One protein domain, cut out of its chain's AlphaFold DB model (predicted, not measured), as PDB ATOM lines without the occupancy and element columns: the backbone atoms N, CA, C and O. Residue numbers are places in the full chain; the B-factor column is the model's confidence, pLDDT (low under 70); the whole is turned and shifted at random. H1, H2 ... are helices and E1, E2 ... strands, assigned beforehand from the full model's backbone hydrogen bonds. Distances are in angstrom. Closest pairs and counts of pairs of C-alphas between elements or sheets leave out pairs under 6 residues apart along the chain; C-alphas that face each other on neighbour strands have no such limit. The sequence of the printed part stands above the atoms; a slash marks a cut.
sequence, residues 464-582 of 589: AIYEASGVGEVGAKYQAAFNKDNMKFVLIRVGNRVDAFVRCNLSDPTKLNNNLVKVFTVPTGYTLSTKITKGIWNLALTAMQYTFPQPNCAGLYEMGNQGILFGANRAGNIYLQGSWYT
ATOM      1  N   ALA A 464     259.426 171.308 322.891       87.31
ATOM      2  CA  ALA A 464     260.007 170.259 322.049       87.31
ATOM      3  C   ALA A 464     259.096 169.952 320.853       87.31
ATOM      4  O   ALA A 464     257.873 170.022 320.970       87.31
ATOM      5  N   ILE A 465     259.699 169.626 319.708       90.75
ATOM      6  CA  ILE A 465     258.997 169.281 318.468       90.75
ATOM      7  C   ILE A 465     259.486 167.905 318.014       90.75
ATOM      8  O   ILE A 465     260.692 167.660 317.983       90.75
ATOM      9  N   TYR A 466     258.556 167.018 317.667       93.44
ATOM     10  CA  TYR A 466     258.838 165.720 317.068       93.44
ATOM     11  C   TYR A 466     258.217 165.645 315.676       93.44
ATOM     12  O   TYR A 466     257.033 165.938 315.514       93.44
ATOM     13  N   GLU A 467     258.997 165.209 314.689       93.75
ATOM     14  CA  GLU A 467     258.552 165.058 313.304       93.75
ATOM     15  C   GLU A 467     258.849 163.647 312.785       93.75
ATOM     16  O   GLU A 467     259.949 163.124 312.954       93.75
ATOM     17  N   ALA A 468     257.876 163.041 312.108       92.88
ATOM     18  CA  ALA A 468     258.033 161.763 311.421       92.88
ATOM     19  C   ALA A 468     257.292 161.750 310.079       92.88
ATOM     20  O   ALA A 468     256.387 162.547 309.813       92.88
ATOM     21  N   SER A 469     257.682 160.831 309.197       93.38
ATOM     22  CA  SER A 469     257.053 160.664 307.887       93.38
ATOM     23  C   SER A 469     257.174 159.239 307.369       93.38
ATOM     24  O   SER A 469     258.007 158.473 307.848       93.38
ATOM     25  N   GLY A 470     256.354 158.885 306.381       91.94
ATOM     26  CA  GLY A 470     256.331 157.534 305.823       91.94
ATOM     27  C   GLY A 470     255.261 156.626 306.424       91.94
ATOM     28  O   GLY A 470     254.380 157.056 307.164       91.94
ATOM     29  N   VAL A 471     255.335 155.348 306.052       90.00
ATOM     30  CA  VAL A 471     254.360 154.297 306.409       90.00
ATOM     31  C   VAL A 471     254.983 153.192 307.267       90.00
ATOM     32  O   VAL A 471     254.396 152.126 307.401       90.00
ATOM     33  N   GLY A 472     256.175 153.415 307.833       85.69
ATOM     34  CA  GLY A 472     256.922 152.387 308.576       85.69
ATOM     35  C   GLY A 472     256.166 151.829 309.787       85.69
ATOM     36  O   GLY A 472     256.245 150.637 310.059       85.69
ATOM     37  N   GLU A 473     255.365 152.672 310.441       86.00
ATOM     38  CA  GLU A 473     254.514 152.315 311.588       86.00
ATOM     39  C   GLU A 473     253.159 151.704 311.182       86.00
ATOM     40  O   GLU A 473     252.419 151.190 312.024       86.00
ATOM     41  N   VAL A 474     252.815 151.750 309.890       89.38
ATOM     42  CA  VAL A 474     251.609 151.120 309.346       89.38
ATOM     43  C   VAL A 474     251.891 149.630 309.173       89.38
ATOM     44  O   VAL A 474     252.906 149.243 308.592       89.38
ATOM     45  N   GLY A 475     250.981 148.760 309.622       85.94
ATOM     46  CA  GLY A 475     251.138 147.312 309.442       85.94
ATOM     47  C   GLY A 475     251.335 146.934 307.968       85.94
ATOM     48  O   GLY A 475     250.620 147.444 307.106       85.94
ATOM     49  N   ALA A 476     252.268 146.018 307.674       87.50
ATOM     50  CA  ALA A 476     252.712 145.687 306.310       87.50
ATOM     51  C   ALA A 476     251.561 145.439 305.314       87.50
ATOM     52  O   ALA A 476     251.610 145.895 304.174       87.50
ATOM     53  N   LYS A 477     250.476 144.795 305.771       90.00
ATOM     54  CA  LYS A 477     249.277 144.522 304.962       90.00
ATOM     55  C   LYS A 477     248.515 145.775 304.496       90.00
ATOM     56  O   LYS A 477     247.794 145.703 303.509       90.00
ATOM     57  N   TYR A 478     248.666 146.906 305.186       92.25
ATOM     58  CA  TYR A 478     247.975 148.168 304.901       92.25
ATOM     59  C   TYR A 478     248.888 149.247 304.308       92.25
ATOM     60  O   TYR A 478     248.382 150.250 303.817       92.25
ATOM     61  N   GLN A 479     250.215 149.071 304.317       91.81
ATOM     62  CA  GLN A 479     251.158 150.088 303.821       91.81
ATOM     63  C   GLN A 479     250.862 150.509 302.376       91.81
ATOM     64  O   GLN A 479     250.912 151.694 302.056       91.81
ATOM     65  N   ALA A 480     250.463 149.557 301.525       90.69
ATOM     66  CA  ALA A 480     250.099 149.805 300.130       90.69
ATOM     67  C   ALA A 480     248.807 150.632 299.941       90.69
ATOM     68  O   ALA A 480     248.484 150.990 298.806       90.69
ATOM     69  N   ALA A 481     248.057 150.913 301.014       93.44
ATOM     70  CA  ALA A 481     246.917 151.828 300.997       93.44
ATOM     71  C   ALA A 481     247.359 153.300 301.012       93.44
ATOM     72  O   ALA A 481     246.591 154.165 300.602       93.44
ATOM     73  N   PHE A 482     248.585 153.599 301.453       94.56
ATOM     74  CA  PHE A 482     249.056 154.954 301.733       94.56
ATOM     75  C   PHE A 482     250.158 155.409 300.772       94.56
ATOM     76  O   PHE A 482     250.942 154.611 300.259       94.56
ATOM     77  N   ASN A 483     250.258 156.721 300.561       94.56
ATOM     78  CA  ASN A 483     251.394 157.321 299.870       94.56
ATOM     79  C   ASN A 483     252.494 157.643 300.887       94.56
ATOM     80  O   ASN A 483     252.386 158.620 301.631       94.56
ATOM     81  N   LYS A 484     253.571 156.849 300.888       91.19
ATOM     82  CA  LYS A 484     254.693 157.004 301.826       91.19
ATOM     83  C   LYS A 484     255.289 158.417 301.846       91.19
ATOM     84  O   LYS A 484     255.592 158.921 302.921       91.19
ATOM     85  N   ASP A 485     255.389 159.080 300.697       91.69
ATOM     86  CA  ASP A 485     256.060 160.379 300.589       91.69
ATOM     87  C   ASP A 485     255.181 161.511 301.149       91.69
ATOM     88  O   ASP A 485     255.671 162.575 301.535       91.69
ATOM     89  N   ASN A 486     253.870 161.262 301.265       91.56
ATOM     90  CA  ASN A 486     252.897 162.247 301.719       91.56
ATOM     91  C   ASN A 486     252.354 162.025 303.139       91.56
ATOM     92  O   ASN A 486     251.637 162.900 303.631       91.56
ATOM     93  N   MET A 487     252.749 160.957 303.832       94.31
ATOM     94  CA  MET A 487     252.465 160.763 305.262       94.31
ATOM     95  C   MET A 487     253.367 161.658 306.126       94.31
ATOM     96  O   MET A 487     254.592 161.583 306.002       94.31
ATOM     97  N   LYS A 488     252.789 162.497 306.997       95.69
ATOM     98  CA  LYS A 488     253.523 163.397 307.913       95.69
ATOM     99  C   LYS A 488     252.890 163.424 309.303       95.69
ATOM    100  O   LYS A 488     251.670 163.497 309.412       95.69
ATOM    101  N   PHE A 489     253.721 163.438 310.337       95.69
ATOM    102  CA  PHE A 489     253.319 163.511 311.741       95.69
ATOM    103  C   PHE A 489     254.175 164.560 312.445       95.69
ATOM    104  O   PHE A 489     255.399 164.472 312.383       95.69
ATOM    105  N   VAL A 490     253.544 165.537 313.093       96.25
ATOM    106  CA  VAL A 490     254.211 166.583 313.876       96.25
ATOM    107  C   VAL A 490     253.566 166.650 315.254       96.25
ATOM    108  O   VAL A 490     252.348 166.794 315.356       96.25
ATOM    109  N   LEU A 491     254.373 166.552 316.307       95.31
ATOM    110  CA  LEU A 491     253.952 166.745 317.693       95.31
ATOM    111  C   LEU A 491     254.714 167.925 318.287       95.31
ATOM    112  O   LEU A 491     255.936 167.986 318.180       95.31
ATOM    113  N   ILE A 492     254.007 168.839 318.943       93.00
ATOM    114  CA  ILE A 492     254.593 169.983 319.643       93.00
ATOM    115  C   ILE A 492     254.252 169.850 321.120       93.00
ATOM    116  O   ILE A 492     253.081 169.746 321.470       93.00
ATOM    117  N   ARG A 493     255.264 169.862 321.989       90.94
ATOM    118  CA  ARG A 493     255.096 169.848 323.443       90.94
ATOM    119  C   ARG A 493     255.540 171.169 324.052       90.94
ATOM    120  O   ARG A 493     256.674 171.584 323.827       90.94
ATOM    121  N   VAL A 494     254.689 171.768 324.884       87.94
ATOM    122  CA  VAL A 494     255.007 172.924 325.740       87.94
ATOM    123  C   VAL A 494     254.601 172.576 327.170       87.94
ATOM    124  O   VAL A 494     253.429 172.320 327.444       87.94
ATOM    125  N   GLY A 495     255.574 172.501 328.082       83.00
ATOM    126  CA  GLY A 495     255.320 172.026 329.447       83.00
ATOM    127  C   GLY A 495     254.755 170.597 329.466       83.00
ATOM    128  O   GLY A 495     255.422 169.655 329.029       83.00
ATOM    129  N   ASN A 496     253.532 170.420 329.972       86.94
ATOM    130  CA  ASN A 496     252.815 169.137 330.010       86.94
ATOM    131  C   ASN A 496     251.757 168.978 328.903       86.94
ATOM    132  O   ASN A 496     251.075 167.957 328.885       86.94
ATOM    133  N   ARG A 497     251.602 169.941 327.987       89.44
ATOM    134  CA  ARG A 497     250.646 169.874 326.872       89.44
ATOM    135  C   ARG A 497     251.341 169.443 325.586       89.44
ATOM    136  O   ARG A 497     252.432 169.920 325.288       89.44
ATOM    137  N   VAL A 498     250.681 168.579 324.823       92.19
ATOM    138  CA  VAL A 498     251.082 168.096 323.503       92.19
ATOM    139  C   VAL A 498     249.986 168.431 322.497       92.19
ATOM    140  O   VAL A 498     248.818 168.135 322.732       92.19
ATOM    141  N   ASP A 499     250.360 169.017 321.367       94.50
ATOM    142  CA  ASP A 499     249.500 169.250 320.212       94.50
ATOM    143  C   ASP A 499     250.008 168.411 319.031       94.50
ATOM    144  O   ASP A 499     251.206 168.389 318.744       94.50
ATOM    145  N   ALA A 500     249.105 167.712 318.345       95.88
ATOM    146  CA  ALA A 500     249.417 166.850 317.212       95.88
ATOM    147  C   ALA A 500     248.810 167.375 315.918       95.88
ATOM    148  O   ALA A 500     247.619 167.681 315.857       95.88
ATOM    149  N   PHE A 501     249.626 167.382 314.868       95.94
ATOM    150  CA  PHE A 501     249.263 167.765 313.513       95.94
ATOM    151  C   PHE A 501     249.722 166.663 312.561       95.94
ATOM    152  O   PHE A 501     250.914 166.390 312.417       95.94
ATOM    153  N   VAL A 502     248.774 165.995 311.914       94.88
ATOM    154  CA  VAL A 502     249.038 164.809 311.095       94.88
ATOM    155  C   VAL A 502     248.446 164.988 309.711       94.88
ATOM    156  O   VAL A 502     247.315 165.438 309.563       94.88
ATOM    157  N   ARG A 503     249.188 164.572 308.687       94.94
ATOM    158  CA  ARG A 503     248.701 164.420 307.318       94.94
ATOM    159  C   ARG A 503     248.799 162.953 306.920       94.94
ATOM    160  O   ARG A 503     249.897 162.436 306.727       94.94
ATOM    161  N   CYS A 504     247.648 162.320 306.738       94.12
ATOM    162  CA  CYS A 504     247.530 160.969 306.208       94.12
ATOM    163  C   CYS A 504     247.131 161.032 304.732       94.12
ATOM    164  O   CYS A 504     246.048 161.520 304.410       94.12
ATOM    165  N   ASN A 505     247.977 160.542 303.823       94.44
ATOM    166  CA  ASN A 505     247.634 160.445 302.403       94.44
ATOM    167  C   ASN A 505     247.254 159.008 302.045       94.44
ATOM    168  O   ASN A 505     248.108 158.120 302.017       94.44
ATOM    169  N   LEU A 506     245.969 158.797 301.779       93.38
ATOM    170  CA  LEU A 506     245.418 157.506 301.395       93.38
ATOM    171  C   LEU A 506     245.394 157.407 299.864       93.38
ATOM    172  O   LEU A 506     244.640 158.118 299.209       93.38
ATOM    173  N   SER A 507     246.221 156.539 299.289       93.50
ATOM    174  CA  SER A 507     246.275 156.290 297.843       93.50
ATOM    175  C   SER A 507     245.122 155.409 297.371       93.50
ATOM    176  O   SER A 507     244.603 155.602 296.276       93.50
ATOM    177  N   ASP A 508     244.735 154.426 298.186       93.19
ATOM    178  CA  ASP A 508     243.749 153.412 297.823       93.19
ATOM    179  C   ASP A 508     242.927 153.002 299.059       93.19
ATOM    180  O   ASP A 508     243.382 152.184 299.866       93.19
ATOM    181  N   PRO A 509     241.723 153.576 299.248       90.81
ATOM    182  CA  PRO A 509     240.902 153.325 300.429       90.81
ATOM    183  C   PRO A 509     240.377 151.892 300.506       90.81
ATOM    184  O   PRO A 509     240.091 151.408 301.601       90.81
ATOM    185  N   THR A 510     240.282 151.184 299.374       91.44
ATOM    186  CA  THR A 510     239.761 149.808 299.347       91.44
ATOM    187  C   THR A 510     240.657 148.852 300.135       91.44
ATOM    188  O   THR A 510     240.168 147.919 300.768       91.44
ATOM    189  N   LYS A 511     241.961 149.147 300.212       91.88
ATOM    190  CA  LYS A 511     242.960 148.353 300.940       91.88
ATOM    191  C   LYS A 511     242.889 148.474 302.461       91.88
ATOM    192  O   LYS A 511     243.570 147.719 303.151       91.88
ATOM    193  N   LEU A 512     242.075 149.381 303.006       89.31
ATOM    194  CA  LEU A 512     241.832 149.441 304.451       89.31
ATOM    195  C   LEU A 512     240.845 148.360 304.928       89.31
ATOM    196  O   LEU A 512     240.786 148.082 306.126       89.31
ATOM    197  N   ASN A 513     240.084 147.724 304.023       85.38
ATOM    198  CA  ASN A 513     239.092 146.684 304.339       85.38
ATOM    199  C   ASN A 513     238.105 147.092 305.456       85.38
ATOM    200  O   ASN A 513     237.797 146.288 306.332       85.38
ATOM    201  N   ASN A 514     237.646 148.350 305.453       83.62
ATOM    202  CA  ASN A 514     236.781 148.944 306.487       83.62
ATOM    203  C   ASN A 514     237.372 148.962 307.916       83.62
ATOM    204  O   ASN A 514     236.619 149.021 308.886       83.62
ATOM    205  N   ASN A 515     238.702 148.943 308.066       87.56
ATOM    206  CA  ASN A 515     239.367 149.029 309.370       87.56
ATOM    207  C   ASN A 515     239.914 150.434 309.656       87.56
ATOM    208  O   ASN A 515     240.424 151.113 308.764       87.56
ATOM    209  N   LEU A 516     239.893 150.819 310.935       88.94
ATOM    210  CA  LEU A 516     240.772 151.851 311.485       88.94
ATOM    211  C   LEU A 516     242.162 151.241 311.675       88.94
ATOM    212  O   LEU A 516     242.324 150.235 312.363       88.94
ATOM    213  N   VAL A 517     243.166 151.829 311.034       91.56
ATOM    214  CA  VAL A 517     244.527 151.296 311.002       91.56
ATOM    215  C   VAL A 517     245.440 152.200 311.814       91.56
ATOM    216  O   VAL A 517     245.396 153.419 311.658       91.56
ATOM    217  N   LYS A 518     246.300 151.618 312.659       92.81
ATOM    218  CA  LYS A 518     247.376 152.371 313.312       92.81
ATOM    219  C   LYS A 518     248.342 152.879 312.248       92.81
ATOM    220  O   LYS A 518     248.938 152.081 311.526       92.81
ATOM    221  N   VAL A 519     248.467 154.197 312.154       93.31
ATOM    222  CA  VAL A 519     249.334 154.862 311.176       93.31
ATOM    223  C   VAL A 519     250.600 155.436 311.794       93.31
ATOM    224  O   VAL A 519     251.553 155.690 311.063       93.31
ATOM    225  N   PHE A 520     250.626 155.621 313.114       93.50
ATOM    226  CA  PHE A 520     251.771 156.179 313.823       93.50
ATOM    227  C   PHE A 520     251.765 155.788 315.297       93.50
ATOM    228  O   PHE A 520     250.711 155.800 315.930       93.50
ATOM    229  N   THR A 521     252.935 155.466 315.842       93.00
ATOM    230  CA  THR A 521     253.144 155.244 317.278       93.00
ATOM    231  C   THR A 521     253.691 156.539 317.882       93.00
ATOM    232  O   THR A 521     254.694 157.065 317.406       93.00
ATOM    233  N   VAL A 522     253.027 157.081 318.903       92.50
ATOM    234  CA  VAL A 522     253.444 158.328 319.556       92.50
ATOM    235  C   VAL A 522     254.644 158.043 320.467       92.50
ATOM    236  O   VAL A 522     254.542 157.177 321.334       92.50
ATOM    237  N   PRO A 523     255.783 158.741 320.295       92.06
ATOM    238  CA  PRO A 523     256.996 158.469 321.060       92.06
ATOM    239  C   PRO A 523     256.872 158.888 322.531       92.06
ATOM    240  O   PRO A 523     256.177 159.852 322.869       92.06
ATOM    241  N   THR A 524     257.626 158.206 323.398       89.69
ATOM    242  CA  THR A 524     257.826 158.605 324.799       89.69
ATOM    243  C   THR A 524     258.310 160.050 324.873       89.69
ATOM    244  O   THR A 524     259.195 160.468 324.127       89.69
ATOM    245  N   GLY A 525     257.714 160.824 325.771       89.69
ATOM    246  CA  GLY A 525     257.877 162.273 325.846       89.69
ATOM    247  C   GLY A 525     256.687 163.034 325.265       89.69
ATOM    248  O   GLY A 525     256.561 164.231 325.522       89.69
ATOM    249  N   TYR A 526     255.801 162.357 324.532       92.62
ATOM    250  CA  TYR A 526     254.599 162.940 323.942       92.62
ATOM    251  C   TYR A 526     253.346 162.093 324.186       92.62
ATOM    252  O   TYR A 526     252.283 162.433 323.668       92.62
ATOM    253  N   THR A 527     253.426 160.997 324.943       91.19
ATOM    254  CA  THR A 527     252.291 160.080 325.094       91.19
ATOM    255  C   THR A 527     251.186 160.673 325.967       91.19
ATOM    256  O   THR A 527     251.417 161.558 326.795       91.19
ATOM    257  N   LEU A 528     249.954 160.210 325.754       88.50
ATOM    258  CA  LEU A 528     248.787 160.651 326.515       88.50
ATOM    259  C   LEU A 528     248.931 160.331 328.014       88.50
ATOM    260  O   LEU A 528     249.182 159.193 328.400       88.50
ATOM    261  N   SER A 529     248.704 161.338 328.859       85.69
ATOM    262  CA  SER A 529     248.743 161.256 330.321       85.69
ATOM    263  C   SER A 529     247.809 160.174 330.841       85.69
ATOM    264  O   SER A 529     246.599 160.209 330.608       85.69
ATOM    265  N   THR A 530     248.360 159.285 331.668       77.56
ATOM    266  CA  THR A 530     247.627 158.211 332.360       77.56
ATOM    267  C   THR A 530     246.546 158.711 333.333       77.56
ATOM    268  O   THR A 530     245.769 157.923 333.871       77.56
ATOM    269  N   LYS A 531     246.469 160.024 333.587       75.25
ATOM    270  CA  LYS A 531     245.433 160.635 334.432       75.25
ATOM    271  C   LYS A 531     244.147 160.927 333.660       75.25
ATOM    272  O   LYS A 531     243.069 160.809 334.232       75.25
ATOM    273  N   ILE A 532     244.246 161.255 332.369       71.69
ATOM    274  CA  ILE A 532     243.083 161.476 331.484       71.69
ATOM    275  C   ILE A 532     242.430 160.135 331.113       71.69
ATOM    276  O   ILE A 532     241.228 160.038 330.876       71.69
ATOM    277  N   THR A 533     243.222 159.068 331.100       66.69
ATOM    278  CA  THR A 533     242.844 157.763 330.563       66.69
ATOM    279  C   THR A 533     241.854 156.956 331.406       66.69
ATOM    280  O   THR A 533     241.320 155.962 330.913       66.69
ATOM    281  N   LYS A 534     241.543 157.366 332.644       63.44
ATOM    282  CA  LYS A 534     240.643 156.616 333.543       63.44
ATOM    283  C   LYS A 534     239.163 156.585 333.116       63.44
ATOM    284  O   LYS A 534     238.407 155.844 333.734       63.44
ATOM    285  N   GLY A 535     238.743 157.332 332.086       66.38
ATOM    286  CA  GLY A 535     237.317 157.433 331.724       66.38
ATOM    287  C   GLY A 535     236.935 157.480 330.239       66.38
ATOM    288  O   GLY A 535     235.744 157.420 329.960       66.38
ATOM    289  N   ILE A 536     237.879 157.585 329.291       77.00
ATOM    290  CA  ILE A 536     237.546 157.825 327.863       77.00
ATOM    291  C   ILE A 536     238.082 156.782 326.865       77.00
ATOM    292  O   ILE A 536     237.572 156.727 325.752       77.00
ATOM    293  N   TRP A 537     239.057 155.942 327.251       72.62
ATOM    294  CA  TRP A 537     239.725 154.874 326.459       72.62
ATOM    295  C   TRP A 537     240.437 155.292 325.155       72.62
ATOM    296  O   TRP A 537     241.490 154.745 324.838       72.62
ATOM    297  N   ASN A 538     239.904 156.263 324.419       85.62
ATOM    298  CA  ASN A 538     240.442 156.814 323.184       85.62
ATOM    299  C   ASN A 538     240.223 158.328 323.175       85.62
ATOM    300  O   ASN A 538     239.206 158.817 323.667       85.62
ATOM    301  N   LEU A 539     241.151 159.074 322.579       89.06
ATOM    302  CA  LEU A 539     240.975 160.506 322.343       89.06
ATOM    303  C   LEU A 539     240.642 160.722 320.868       89.06
ATOM    304  O   LEU A 539     241.461 160.428 319.998       89.06
ATOM    305  N   ALA A 540     239.444 161.228 320.579       90.44
ATOM    306  CA  ALA A 540     239.062 161.562 319.212       90.44
ATOM    307  C   ALA A 540     239.967 162.677 318.663       90.44
ATOM    308  O   ALA A 540     240.186 163.693 319.323       90.44
ATOM    309  N   LEU A 541     240.475 162.484 317.447       94.25
ATOM    310  CA  LEU A 541     241.181 163.513 316.696       94.25
ATOM    311  C   LEU A 541     240.230 164.071 315.645       94.25
ATOM    312  O   LEU A 541     239.478 163.335 315.005       94.25
ATOM    313  N   THR A 542     240.282 165.380 315.438       94.50
ATOM    314  CA  THR A 542     239.537 166.003 314.345       94.50
ATOM    315  C   THR A 542     240.127 165.504 313.038       94.50
ATOM    316  O   THR A 542     241.318 165.695 312.826       94.50
ATOM    317  N   ALA A 543     239.323 164.871 312.183       92.94
ATOM    318  CA  ALA A 543     239.740 164.375 310.875       92.94
ATOM    319  C   ALA A 543     239.031 165.156 309.769       92.94
ATOM    320  O   ALA A 543     237.803 165.204 309.744       92.94
ATOM    321  N   MET A 544     239.789 165.756 308.850       91.94
ATOM    322  CA  MET A 544     239.218 166.564 307.772       91.94
ATOM    323  C   MET A 544     239.960 166.356 306.455       91.94
ATOM    324  O   MET A 544     241.189 166.395 306.400       91.94
ATOM    325  N   GLN A 545     239.212 166.192 305.366       91.50
ATOM    326  CA  GLN A 545     239.747 166.251 304.009       91.50
ATOM    327  C   GLN A 545     239.325 167.562 303.338       91.50
ATOM    328  O   GLN A 545     238.175 167.980 303.457       91.50
ATOM    329  N   TYR A 546     240.230 168.177 302.573       86.38
ATOM    330  CA  TYR A 546     239.942 169.366 301.763       86.38
ATOM    331  C   TYR A 546     239.165 169.002 300.479       86.38
ATOM    332  O   TYR A 546     239.648 169.182 299.365       86.38
ATOM    333  N   THR A 547     237.979 168.401 300.630       83.75
ATOM    334  CA  THR A 547     237.046 168.075 299.537       83.75
ATOM    335  C   THR A 547     235.591 168.233 300.001       83.75
ATOM    336  O   THR A 547     235.295 168.089 301.187       83.75
ATOM    337  N   PHE A 548     234.668 168.513 299.071       82.62
ATOM    338  CA  PHE A 548     233.220 168.519 299.324       82.62
ATOM    339  C   PHE A 548     232.491 167.644 298.285       82.62
ATOM    340  O   PHE A 548     232.795 167.771 297.098       82.62
ATOM    341  N   PRO A 549     231.547 166.768 298.689       85.81
ATOM    342  CA  PRO A 549     231.156 166.454 300.071       85.81
ATOM    343  C   PRO A 549     232.288 165.753 300.833       85.81
ATOM    344  O   PRO A 549     233.092 165.062 300.204       85.81
ATOM    345  N   GLN A 550     232.367 165.923 302.157       84.88
ATOM    346  CA  GLN A 550     233.420 165.281 302.954       84.88
ATOM    347  C   GLN A 550     233.307 163.748 302.914       84.88
ATOM    348  O   GLN A 550     232.198 163.214 302.828       84.88
ATOM    349  N   PRO A 551     234.441 163.027 302.941       89.19
ATOM    350  CA  PRO A 551     234.430 161.577 303.062       89.19
ATOM    351  C   PRO A 551     234.041 161.138 304.478       89.19
ATOM    352  O   PRO A 551     234.155 161.904 305.434       89.19
ATOM    353  N   ASN A 552     233.685 159.863 304.628       90.38
ATOM    354  CA  ASN A 552     233.669 159.243 305.948       90.38
ATOM    355  C   ASN A 552     235.125 159.011 306.343       90.38
ATOM    356  O   ASN A 552     235.785 158.132 305.783       90.38
ATOM    357  N   CYS A 553     235.621 159.815 307.278       91.50
ATOM    358  CA  CYS A 553     236.951 159.675 307.850       91.50
ATOM    359  C   CYS A 553     236.899 159.723 309.374       91.50
ATOM    360  O   CYS A 553     236.082 160.428 309.962       91.50
ATOM    361  N   ALA A 554     237.800 158.979 310.005       91.62
ATOM    362  CA  ALA A 554     237.955 158.943 311.446       91.62
ATOM    363  C   ALA A 554     239.441 158.961 311.806       91.62
ATOM    364  O   ALA A 554     240.268 158.327 311.142       91.62
ATOM    365  N   GLY A 555     239.760 159.692 312.870       93.19
ATOM    366  CA  GLY A 555     241.071 159.715 313.494       93.19
ATOM    367  C   GLY A 555     240.914 159.677 315.005       93.19
ATOM    368  O   GLY A 555     240.046 160.349 315.559       93.19
ATOM    369  N   LEU A 556     241.733 158.884 315.680       92.12
ATOM    370  CA  LEU A 556     241.775 158.853 317.139       92.12
ATOM    371  C   LEU A 556     243.171 158.479 317.620       92.12
ATOM    372  O   LEU A 556     243.909 157.790 316.919       92.12
ATOM    373  N   TYR A 557     243.529 158.927 318.814       92.19
ATOM    374  CA  TYR A 557     244.635 158.362 319.573       92.19
ATOM    375  C   TYR A 557     244.084 157.189 320.386       92.19
ATOM    376  O   TYR A 557     243.216 157.385 321.243       92.19
ATOM    377  N   GLU A 558     244.619 155.989 320.160       87.81
ATOM    378  CA  GLU A 558     244.293 154.794 320.937       87.81
ATOM    379  C   GLU A 558     245.352 154.518 322.002       87.81
ATOM    380  O   GLU A 558     246.551 154.427 321.722       87.81
ATOM    381  N   MET A 559     244.896 154.354 323.243       76.06
ATOM    382  CA  MET A 559     245.777 154.189 324.395       76.06
ATOM    383  C   MET A 559     246.580 152.887 324.364       76.06
ATOM    384  O   MET A 559     247.790 152.920 324.573       76.06
ATOM    385  N   GLY A 560     245.921 151.747 324.119       72.69
ATOM    386  CA  GLY A 560     246.553 150.421 324.198       72.69
ATOM    387  C   GLY A 560     247.650 150.211 323.153       72.69
ATOM    388  O   GLY A 560     248.602 149.477 323.387       72.69
ATOM    389  N   ASN A 561     247.538 150.917 322.031       72.06
ATOM    390  CA  ASN A 561     248.511 150.904 320.948       72.06
ATOM    391  C   ASN A 561     249.467 152.107 320.970       72.06
ATOM    392  O   ASN A 561     250.321 152.200 320.084       72.06
ATOM    393  N   GLN A 562     249.301 153.017 321.944       78.88
ATOM    394  CA  GLN A 562     250.025 154.286 322.091       78.88
ATOM    395  C   GLN A 562     250.205 155.007 320.751       78.88
ATOM    396  O   GLN A 562     251.302 155.428 320.390       78.88
ATOM    397  N   GLY A 563     249.134 155.091 319.964       87.50
ATOM    398  CA  GLY A 563     249.261 155.426 318.556       87.50
ATOM    399  C   GLY A 563     248.041 156.099 317.965       87.50
ATOM    400  O   GLY A 563     246.925 155.996 318.469       87.50
ATOM    401  N   ILE A 564     248.279 156.788 316.856       93.88
ATOM    402  CA  ILE A 564     247.248 157.430 316.056       93.88
ATOM    403  C   ILE A 564     246.693 156.396 315.083       93.88
ATOM    404  O   ILE A 564     247.427 155.808 314.281       93.88
ATOM    405  N   LEU A 565     245.385 156.184 315.160       93.50
ATOM    406  CA  LEU A 565     244.613 155.361 314.247       93.50
ATOM    407  C   LEU A 565     243.892 156.247 313.242       93.50
ATOM    408  O   LEU A 565     243.439 157.347 313.561       93.50
ATOM    409  N   PHE A 566     243.773 155.735 312.024       94.56
ATOM    410  CA  PHE A 566     243.181 156.442 310.905       94.56
ATOM    411  C   PHE A 566     242.406 155.494 309.987       94.56
ATOM    412  O   PHE A 566     242.837 154.373 309.715       94.56
ATOM    413  N   GLY A 567     241.279 155.976 309.466       92.50
ATOM    414  CA  GLY A 567     240.547 155.335 308.379       92.50
ATOM    415  C   GLY A 567     239.761 156.357 307.562       92.50
ATOM    416  O   GLY A 567     239.270 157.346 308.107       92.50
ATOM    417  N   ALA A 568     239.637 156.124 306.254       93.06
ATOM    418  CA  ALA A 568     238.789 156.927 305.378       93.06
ATOM    419  C   ALA A 568     238.273 156.113 304.184       93.06
ATOM    420  O   ALA A 568     238.949 155.201 303.710       93.06
ATOM    421  N   ASN A 569     237.097 156.468 303.661       92.19
ATOM    422  CA  ASN A 569     236.515 155.821 302.477       92.19
ATOM    423  C   ASN A 569     236.887 156.495 301.141       92.19
ATOM    424  O   ASN A 569     236.377 156.100 300.093       92.19
ATOM    425  N   ARG A 570     237.760 157.510 301.154       92.00
ATOM    426  CA  ARG A 570     238.167 158.262 299.959       92.00
ATOM    427  C   ARG A 570     239.675 158.483 299.929       92.00
ATOM    428  O   ARG A 570     240.281 158.775 300.955       92.00
ATOM    429  N   ALA A 571     240.252 158.378 298.734       92.88
ATOM    430  CA  ALA A 571     241.656 158.688 298.495       92.88
ATOM    431  C   ALA A 571     241.966 160.190 298.672       92.88
ATOM    432  O   ALA A 571     241.082 161.043 298.565       92.88
ATOM    433  N   GLY A 572     243.233 160.522 298.916       92.50
ATOM    434  CA  GLY A 572     243.752 161.888 299.033       92.50
ATOM    435  C   GLY A 572     244.355 162.205 300.403       92.50
ATOM    436  O   GLY A 572     244.582 161.318 301.221       92.50
ATOM    437  N   ASN A 573     244.626 163.492 300.652       93.12
ATOM    438  CA  ASN A 573     245.144 163.983 301.935       93.12
ATOM    439  C   ASN A 573     244.012 164.161 302.951       93.12
ATOM    440  O   ASN A 573     243.054 164.877 302.668       93.12
ATOM    441  N   ILE A 574     244.149 163.566 304.131       94.69
ATOM    442  CA  ILE A 574     243.297 163.803 305.296       94.69
ATOM    443  C   ILE A 574     244.186 164.347 306.417       94.69
ATOM    444  O   ILE A 574     245.271 163.819 306.667       94.69
ATOM    445  N   TYR A 575     243.732 165.402 307.084       94.62
ATOM    446  CA  TYR A 575     244.446 166.062 308.168       94.62
ATOM    447  C   TYR A 575     243.825 165.674 309.505       94.62
ATOM    448  O   TYR A 575     242.607 165.785 309.658       94.62
ATOM    449  N   LEU A 576     244.653 165.206 310.443       95.19
ATOM    450  CA  LEU A 576     244.245 164.927 311.816       95.19
ATOM    451  C   LEU A 576     244.851 165.956 312.767       95.19
ATOM    452  O   LEU A 576     246.045 166.248 312.672       95.19
ATOM    453  N   GLN A 577     244.045 166.462 313.698       95.31
ATOM    454  CA  GLN A 577     244.511 167.359 314.752       95.31
ATOM    455  C   GLN A 577     243.890 167.008 316.104       95.31
ATOM    456  O   GLN A 577     242.698 166.703 316.198       95.31
ATOM    457  N   GLY A 578     244.690 167.101 317.164       93.56
ATOM    458  CA  GLY A 578     244.204 167.029 318.537       93.56
ATOM    459  C   GLY A 578     245.261 167.453 319.548       93.56
ATOM    460  O   GLY A 578     246.429 167.611 319.202       93.56
ATOM    461  N   SER A 579     244.832 167.631 320.794       93.12
ATOM    462  CA  SER A 579     245.677 168.105 321.890       93.12
ATOM    463  C   SER A 579     245.439 167.271 323.137       93.12
ATOM    464  O   SER A 579     244.302 166.881 323.413       93.12
ATOM    465  N   TRP A 580     246.487 167.025 323.915       91.38
ATOM    466  CA  TRP A 580     246.386 166.294 325.172       91.38
ATOM    467  C   TRP A 580     247.466 166.679 326.179       91.38
ATOM    468  O   TRP A 580     248.437 167.344 325.839       91.38
ATOM    469  N   TYR A 581     247.305 166.245 327.430       89.56
ATOM    470  CA  TYR A 581     248.373 166.346 328.424       89.56
ATOM    471  C   TYR A 581     249.217 165.080 328.448       89.56
ATOM    472  O   TYR A 581     248.691 163.994 328.222       89.56
ATOM    473  N   THR A 582     250.501 165.211 328.764       87.62
ATOM    474  CA  THR A 582     251.454 164.113 328.944       87.62
ATOM    475  C   THR A 582     252.027 164.137 330.360       87.62
ATOM    476  O   THR A 582     252.310 165.206 330.902       87.62
TER     477      THR A 582
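What this domain is: This is residues 464 to 582 of the 589 residues of an uncharacterized protein of Enterococcus sp. N041.A-2 (UniProt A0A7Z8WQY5). One curled sheet of eight strands folds back on itself like part of a barrel, with the leaf E1, E2, E3 and E8 facing the leaf E6, E7 and E4, and E5 as the hinge between them. Two short helices, H1 and H2, graze the sheet. The printed part has 119 residues, in the order E1 H1 E2 E3 H2 E4 E5 E6 E7 E8; the sheet runs E1 E2 E3 E8 E5 E6 E7 E4, all antiparallel, and the class is mostly strand. It is compact, with a radius of gyration of the C-alphas of 13.7 A and spans of 38 by 28 by 28 A.

How they stand to each other: E1, residues 464 to 469, is an edge strand, antiparallel to E2, residues 488 to 494, with N 466 and O 491 2.8 A apart. E2 forms a hairpin with E3, residues 497 to 506; N 490 and O 501 are 2.8 A apart. E3 is antiparallel to E8, residues 572 to 581, with N 502 and O 576 at 2.8 A. Pairing is staggered in E5, residues 538 to 545: its residues 542 to 545 pair with E8, N 542 and O 577 at 2.9 A, and its residues 538 to 541 with E6, residues 553 to 558, N 539 and O 557 at 3.0 A. E6 forms a hairpin with E7, residues 563 to 568, N 554 and O 567 at 2.9 A. E7 is antiparallel to the other edge strand, E4, residues 517 to 521, N 517 and O 566 at 2.9 A. E5 E6 E7 is a meander, each strand the antiparallel neighbour of the one before. E4 E5 E6 E7 and E5 E6 E7 E8 are Greek keys, a meander of three with the first of four strands beside the fourth. The folded sheet's leaves have 52 pairs of C-alphas within 11 A. H1, residues 476 to 479, and H2, residues 509 to 512, only graze the sheet and are close but not clearly touching, C-alphas 478 and 512 being closest at 6.3 A. Both are too short for an O i to N i+4 pair; each has its one O i to N i+3 pair within range.

Where its parts are: E1 begins at C-alpha 464, (260.007, 170.259, 322.049). E3 is 28.8 A long, E5 21.4 A and E2 20.3 A. E8 measures 30.1 A and ends at C-alpha 581, (248.373, 166.346, 328.424).

The domain as a whole: The C-alphas of Gly 495 and Thr 510 are farthest apart, 40.5 A. The sheet is twisted. The printed part has no cut. The link from E4 to E5, residues 522 to 537, is long. Mean pLDDT of the printed part is 89.4; residues 533 to 535 are under 70.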